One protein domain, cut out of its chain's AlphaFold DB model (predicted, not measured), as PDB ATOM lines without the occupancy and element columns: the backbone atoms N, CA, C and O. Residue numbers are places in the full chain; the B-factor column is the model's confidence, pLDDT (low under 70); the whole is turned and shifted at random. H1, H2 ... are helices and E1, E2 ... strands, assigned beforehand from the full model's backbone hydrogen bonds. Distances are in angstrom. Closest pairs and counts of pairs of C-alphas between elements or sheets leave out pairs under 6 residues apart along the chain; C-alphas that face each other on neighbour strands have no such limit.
ATOM      1  N   SER A   2      94.312 111.579 191.059       45.03
ATOM      2  CA  SER A   2      93.858 112.642 191.956       45.03
ATOM      3  C   SER A   2      92.779 113.449 191.235       45.03
ATOM      4  O   SER A   2      93.081 114.218 190.324       45.03
ATOM      5  N   ARG A   3      91.506 113.258 191.596       52.59
ATOM      6  CA  ARG A   3      90.469 114.237 191.249       52.59
ATOM      7  C   ARG A   3      90.889 115.556 191.898       52.59
ATOM      8  O   ARG A   3      90.865 115.658 193.121       52.59
ATOM      9  N   SER A   4      91.307 116.533 191.100       52.41
ATOM     10  CA  SER A   4      91.496 117.905 191.569       52.41
ATOM     11  C   SER A   4      90.118 118.471 191.887       52.41
ATOM     12  O   SER A   4      89.391 118.928 191.008       52.41
ATOM     13  N   TYR A   5      89.711 118.333 193.144       58.31
ATOM     14  CA  TYR A   5      88.485 118.927 193.645       58.31
ATOM     15  C   TYR A   5      88.761 120.413 193.866       58.31
ATOM     16  O   TYR A   5      89.522 120.769 194.760       58.31
ATOM     17  N   PHE A   6      88.167 121.273 193.041       60.84
ATOM     18  CA  PHE A   6      88.131 122.700 193.334       60.84
ATOM     19  C   PHE A   6      87.292 122.905 194.599       60.84
ATOM     20  O   PHE A   6      86.082 122.664 194.597       60.84
ATOM     21  N   GLU A   7      87.942 123.295 195.696       66.69
ATOM     22  CA  GLU A   7      87.237 123.818 196.863       66.69
ATOM     23  C   GLU A   7      86.620 125.165 196.488       66.69
ATOM     24  O   GLU A   7      87.252 126.009 195.850       66.69
ATOM     25  N   THR A   8      85.359 125.366 196.860       78.25
ATOM     26  CA  THR A   8      84.734 126.676 196.709       78.25
ATOM     27  C   THR A   8      85.296 127.621 197.773       78.25
ATOM     28  O   THR A   8      85.547 127.180 198.898       78.25
ATOM     29  N   PRO A   9      85.434 128.928 197.482       75.69
ATOM     30  CA  PRO A   9      85.962 129.897 198.449       75.69
ATOM     31  C   PRO A   9      85.158 129.925 199.759       75.69
ATOM     32  O   PRO A   9      85.711 130.166 200.826       75.69
ATOM     33  N   LEU A  10      83.864 129.591 199.703       76.56
ATOM     34  CA  LEU A  10      83.009 129.449 200.882       76.56
ATOM     35  C   LEU A  10      83.442 128.290 201.793       76.56
ATOM     36  O   LEU A  10      83.488 128.453 203.010       76.56
ATOM     37  N   LEU A  11      83.782 127.132 201.218       79.38
ATOM     38  CA  LEU A  11      84.290 125.997 201.986       79.38
ATOM     39  C   LEU A  11      85.688 126.304 202.528       79.38
ATOM     40  O   LEU A  11      85.953 126.058 203.700       79.38
ATOM     41  N   THR A  12      86.562 126.899 201.719       78.81
ATOM     42  CA  THR A  12      87.913 127.273 202.157       78.81
ATOM     43  C   THR A  12      87.872 128.236 203.348       78.81
ATOM     44  O   THR A  12      88.545 127.990 204.348       78.81
ATOM     45  N   ASN A  13      87.008 129.256 203.308       77.62
ATOM     46  CA  ASN A  13      86.807 130.171 204.436       77.62
ATOM     47  C   ASN A  13      86.265 129.443 205.670       77.62
ATOM     48  O   ASN A  13      86.829 129.577 206.753       77.62
ATOM     49  N   ALA A  14      85.247 128.591 205.503       78.31
ATOM     50  CA  ALA A  14      84.689 127.822 206.613       78.31
ATOM     51  C   ALA A  14      85.735 126.927 207.301       78.31
ATOM     52  O   ALA A  14      85.703 126.761 208.520       78.31
ATOM     53  N   ARG A  15      86.695 126.385 206.540       75.81
ATOM     54  CA  ARG A  15      87.805 125.595 207.083       75.81
ATOM     55  C   ARG A  15      88.797 126.447 207.871       75.81
ATOM     56  O   ARG A  15      89.184 126.050 208.966       75.81
ATOM     57  N   ILE A  16      89.204 127.592 207.321       82.94
ATOM     58  CA  ILE A  16      90.158 128.515 207.960       82.94
ATOM     59  C   ILE A  16      89.578 129.058 209.272       82.94
ATOM     60  O   ILE A  16      90.255 129.077 210.296       82.94
ATOM     61  N   GLU A  17      88.300 129.426 209.255       83.25
ATOM     62  CA  GLU A  17      87.590 130.022 210.390       83.25
ATOM     63  C   GLU A  17      87.028 128.974 211.368       83.25
ATOM     64  O   GLU A  17      86.363 129.332 212.336       83.25
ATOM     65  N   LYS A  18      87.275 127.675 211.129       82.50
ATOM     66  CA  LYS A  18      86.738 126.547 211.918       82.50
ATOM     67  C   LYS A  18      85.213 126.611 212.109       82.50
ATOM     68  O   LYS A  18      84.690 126.213 213.150       82.50
ATOM     69  N   ARG A  19      84.490 127.099 211.098       80.31
ATOM     70  CA  ARG A  19      83.028 127.209 211.117       80.31
ATOM     71  C   ARG A  19      82.381 125.845 210.881       80.31
ATOM     72  O   ARG A  19      82.848 125.047 210.068       80.31
ATOM     73  N   THR A  20      81.269 125.597 211.568       80.44
ATOM     74  CA  THR A  20      80.470 124.381 211.380       80.44
ATOM     75  C   THR A  20      79.528 124.551 210.192       80.44
ATOM     76  O   THR A  20      78.691 125.452 210.176       80.44
ATOM     77  N   LEU A  21      79.645 123.673 209.197       82.06
ATOM     78  CA  LEU A  21      78.769 123.655 208.029       82.06
ATOM     79  C   LEU A  21      77.487 122.888 208.341       82.06
ATOM     80  O   LEU A  21      77.532 121.722 208.739       82.06
ATOM     81  N   VAL A  22      76.343 123.527 208.109       83.12
ATOM     82  CA  VAL A  22      75.028 122.898 208.252       83.12
ATOM     83  C   VAL A  22      74.509 122.507 206.874       83.12
ATOM     84  O   VAL A  22      74.335 123.361 206.006       83.12
ATOM     85  N   ILE A  23      74.263 121.213 206.669       82.19
ATOM     86  CA  ILE A  23      73.836 120.658 205.378       82.19
ATOM     87  C   ILE A  23      72.419 120.116 205.504       82.19
ATOM     88  O   ILE A  23      72.106 119.365 206.427       82.19
ATOM     89  N   TYR A  24      71.554 120.479 204.564       80.12
ATOM     90  CA  TYR A  24      70.159 120.057 204.553       80.12
ATOM     91  C   TYR A  24      69.735 119.601 203.154       80.12
ATOM     92  O   TYR A  24      70.306 120.027 202.150       80.12
ATOM     93  N   GLY A  25      68.717 118.739 203.090       74.31
ATOM     94  CA  GLY A  25      68.148 118.229 201.840       74.31
ATOM     95  C   GLY A  25      68.397 116.742 201.583       74.31
ATOM     96  O   GLY A  25      69.006 116.030 202.382       74.31
ATOM     97  N   GLN A  26      67.885 116.263 200.448       73.88
ATOM     98  CA  GLN A  26      68.074 114.881 200.001       73.88
ATOM     99  C   GLN A  26      69.561 114.632 199.712       73.88
ATOM    100  O   GLN A  26      70.187 115.390 198.978       73.88
ATOM    101  N   GLY A  27      70.138 113.591 200.316       75.31
ATOM    102  CA  GLY A  27      71.566 113.280 200.183       75.31
ATOM    103  C   GLY A  27      72.501 114.062 201.115       75.31
ATOM    104  O   GLY A  27      73.714 113.870 201.033       75.31
ATOM    105  N   ALA A  28      71.972 114.876 202.041       80.56
ATOM    106  CA  ALA A  28      72.782 115.622 203.011       80.56
ATOM    107  C   ALA A  28      73.751 114.718 203.793       80.56
ATOM    108  O   ALA A  28      74.899 115.105 203.974       80.56
ATOM    109  N   ASN A  29      73.334 113.497 204.153       78.50
ATOM    110  CA  ASN A  29      74.162 112.511 204.862       78.50
ATOM    111  C   ASN A  29      75.420 112.105 204.080       78.50
ATOM    112  O   ASN A  29      76.489 111.929 204.658       78.50
ATOM    113  N   MET A  30      75.304 111.934 202.759       83.19
ATOM    114  CA  MET A  30      76.455 111.575 201.925       83.19
ATOM    115  C   MET A  30      77.425 112.749 201.804       83.19
ATOM    116  O   MET A  30      78.640 112.558 201.847       83.19
ATOM    117  N   VAL A  31      76.891 113.964 201.670       82.38
ATOM    118  CA  VAL A  31      77.696 115.181 201.540       82.38
ATOM    119  C   VAL A  31      78.415 115.500 202.852       82.38
ATOM    120  O   VAL A  31      79.606 115.807 202.819       82.38
ATOM    121  N   THR A  32      77.754 115.362 204.006       85.38
ATOM    122  CA  THR A  32      78.419 115.505 205.310       85.38
ATOM    123  C   THR A  32      79.480 114.446 205.522       85.38
ATOM    124  O   THR A  32      80.587 114.801 205.903       85.38
ATOM    125  N   ALA A  33      79.216 113.174 205.214       83.12
ATOM    126  CA  ALA A  33      80.236 112.130 205.330       83.12
ATOM    127  C   ALA A  33      81.481 112.449 204.480       83.12
ATOM    128  O   ALA A  33      82.612 112.346 204.961       83.12
ATOM    129  N   ALA A  34      81.279 112.907 203.241       85.50
ATOM    130  CA  ALA A  34      82.367 113.287 202.345       85.50
ATOM    131  C   ALA A  34      83.143 114.527 202.823       85.50
ATOM    132  O   ALA A  34      84.360 114.585 202.655       85.50
ATOM    133  N   LEU A  35      82.469 115.520 203.411       85.25
ATOM    134  CA  LEU A  35      83.118 116.719 203.953       85.25
ATOM    135  C   LEU A  35      83.826 116.438 205.283       85.25
ATOM    136  O   LEU A  35      84.929 116.931 205.505       85.25
ATOM    137  N   HIS A  36      83.263 115.579 206.126       84.56
ATOM    138  CA  HIS A  36      83.882 115.183 207.385       84.56
ATOM    139  C   HIS A  36      85.200 114.430 207.151       84.56
ATOM    140  O   HIS A  36      86.212 114.742 207.772       84.56
ATOM    141  N   GLN A  37      85.244 113.528 206.159       84.19
ATOM    142  CA  GLN A  37      86.483 112.861 205.725       84.19
ATOM    143  C   GLN A  37      87.560 113.833 205.217       84.19
ATOM    144  O   GLN A  37      88.743 113.503 205.223       84.19
ATOM    145  N   ARG A  38      87.167 115.034 204.782       81.88
ATOM    146  CA  ARG A  38      88.075 116.092 204.313       81.88
ATOM    147  C   ARG A  38      88.504 117.054 205.430       81.88
ATOM    148  O   ARG A  38      89.225 118.009 205.157       81.88
ATOM    149  N   GLY A  39      88.085 116.804 206.673       80.50
ATOM    150  CA  GLY A  39      88.461 117.602 207.842       80.50
ATOM    151  C   GLY A  39      87.601 118.844 208.072       80.50
ATOM    152  O   GLY A  39      88.038 119.754 208.773       80.50
ATOM    153  N   TYR A  40      86.399 118.908 207.493       83.00
ATOM    154  CA  TYR A  40      85.434 119.965 207.796       83.00
ATOM    155  C   TYR A  40      84.564 119.589 208.998       83.00
ATOM    156  O   TYR A  40      84.092 118.457 209.102       83.00
ATOM    157  N   SER A  41      84.284 120.565 209.867       81.06
ATOM    158  CA  SER A  41      83.245 120.432 210.894       81.06
ATOM    159  C   SER A  41      81.878 120.545 210.221       81.06
ATOM    160  O   SER A  41      81.527 121.612 209.717       81.06
ATOM    161  N   THR A  42      81.117 119.451 210.152       83.00
ATOM    162  CA  THR A  42      79.827 119.429 209.444       83.00
ATOM    163  C   THR A  42      78.741 118.719 210.236       83.00
ATOM    164  O   THR A  42      78.985 117.648 210.786       83.00
ATOM    165  N   VAL A  43      77.524 119.261 210.211       81.69
ATOM    166  CA  VAL A  43      76.316 118.664 210.795       81.69
ATOM    167  C   VAL A  43      75.238 118.616 209.717       81.69
ATOM    168  O   VAL A  43      75.053 119.584 208.979       81.69
ATOM    169  N   TYR A  44      74.527 117.493 209.596       80.12
ATOM    170  CA  TYR A  44      73.375 117.409 208.701       80.12
ATOM    171  C   TYR A  44      72.075 117.521 209.490       80.12
ATOM    172  O   TYR A  44      71.956 116.994 210.596       80.12
ATOM    173  N   LEU A  45      71.084 118.184 208.902       75.31
ATOM    174  CA  LEU A  45      69.732 118.239 209.445       75.31
ATOM    175  C   LEU A  45      68.874 117.171 208.770       75.31
ATOM    176  O   LEU A  45      68.575 117.257 207.577       75.31
ATOM    177  N   SER A  46      68.461 116.162 209.538       64.75
ATOM    178  CA  SER A  46      67.446 115.201 209.108       64.75
ATOM    179  C   SER A  46      66.048 115.772 209.334       64.75
ATOM    180  O   SER A  46      65.703 116.125 210.460       64.75
ATOM    181  N   GLY A  47      65.226 115.834 208.285       65.06
ATOM    182  CA  GLY A  47      63.821 116.237 208.383       65.06
ATOM    183  C   GLY A  47      63.354 117.137 207.239       65.06
ATOM    184  O   GLY A  47      64.077 117.393 206.277       65.06
ATOM    185  N   SER A  48      62.113 117.615 207.344       62.50
ATOM    186  CA  SER A  48      61.508 118.534 206.375       62.50
ATOM    187  C   SER A  48      62.044 119.955 206.591       62.50
ATOM    188  O   SER A  48      61.810 120.555 207.635       62.50
TER     189      SER A  48
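What this domain is: This is residues 2 to 48 of the 118 residues of an uncharacterized protein of Ancylostoma caninum (UniProt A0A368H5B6). A ribbon of two short parallel strands, E1 and E2, has the helix H2 packed along one face, nearer to E2 than to E1, while a second helix, H1, sits off beyond the end where E1 begins. The chain goes out along E1, folds back through H2 and goes out again along E2; residues 2 to 10 stick out as a free arm that runs into H1. The printed part has 47 residues with two named helices and two named strands, in the order H1, E1, H2, E2; the sheet's order is E1, E2, and the class is mixed, helices and strands. It is only just compact, close to loose, with a radius of gyration of the C-alphas of 11.1 A, and the C-alphas span 32 by 25 by 16 A.

Where its parts are: H1 is residues 9 to 16, from C-alpha 9 at (85.962, 129.897, 198.449), and is 10.5 A long from first to last C-alpha. E1 is residues 21 to 24, 10.0 A long, and begins with C-alpha 21 at (78.769, 123.655, 208.029). H2, residues 28 to 36, is the longest helix by residues and measures 11.9 A. E2 is residues 42 to 45, 10.2 A long, and ends with C-alpha 45 at (69.732, 118.239, 209.445).

How they stand to each other: E1 and E2 are parallel neighbours, with 26 degrees between their directions. The C-alphas of Leu 21 and Thr 42 face each other at 4.6 A. N 23 and O 43 are within hydrogen-bond range at 2.9 A, and so are N 45 and O 23 at 2.9 A. E1, H2 and E2 form a strand-helix-strand unit, two parallel neighbour strands with a helix between them along the chain, and its crossover is right-handed. H2 and E2 have 8 pairs of C-alphas within 8 A, the closest being those of Thr 32 and Thr 42, 5.9 A apart. H2 and E1 have 2 such pairs, the closest being Ile 23 and Thr 32, 6.9 A. H1 and E1 have 1 such pair, the C-alphas of Ala 14 and Leu 21, 7.4 A apart. H1 is apart from H2 and from E2. In H1 and H2, every O i to N i+4 pair is within hydrogen-bond range.

The domain as a whole: The two C-alphas farthest apart are those of Ser 2 and Ser 48, 35.9 A. Without residues 2 to 10, which stand free, the body has 38 residues and spans 30 by 17 by 10 A. The printed part has no cut, and the links H1 to E1, E1 to H2 and H2 to E2 are tight. The mean pLDDT of the printed part is 76.3; residues 2 to 7 and 46 to 48 are under 70.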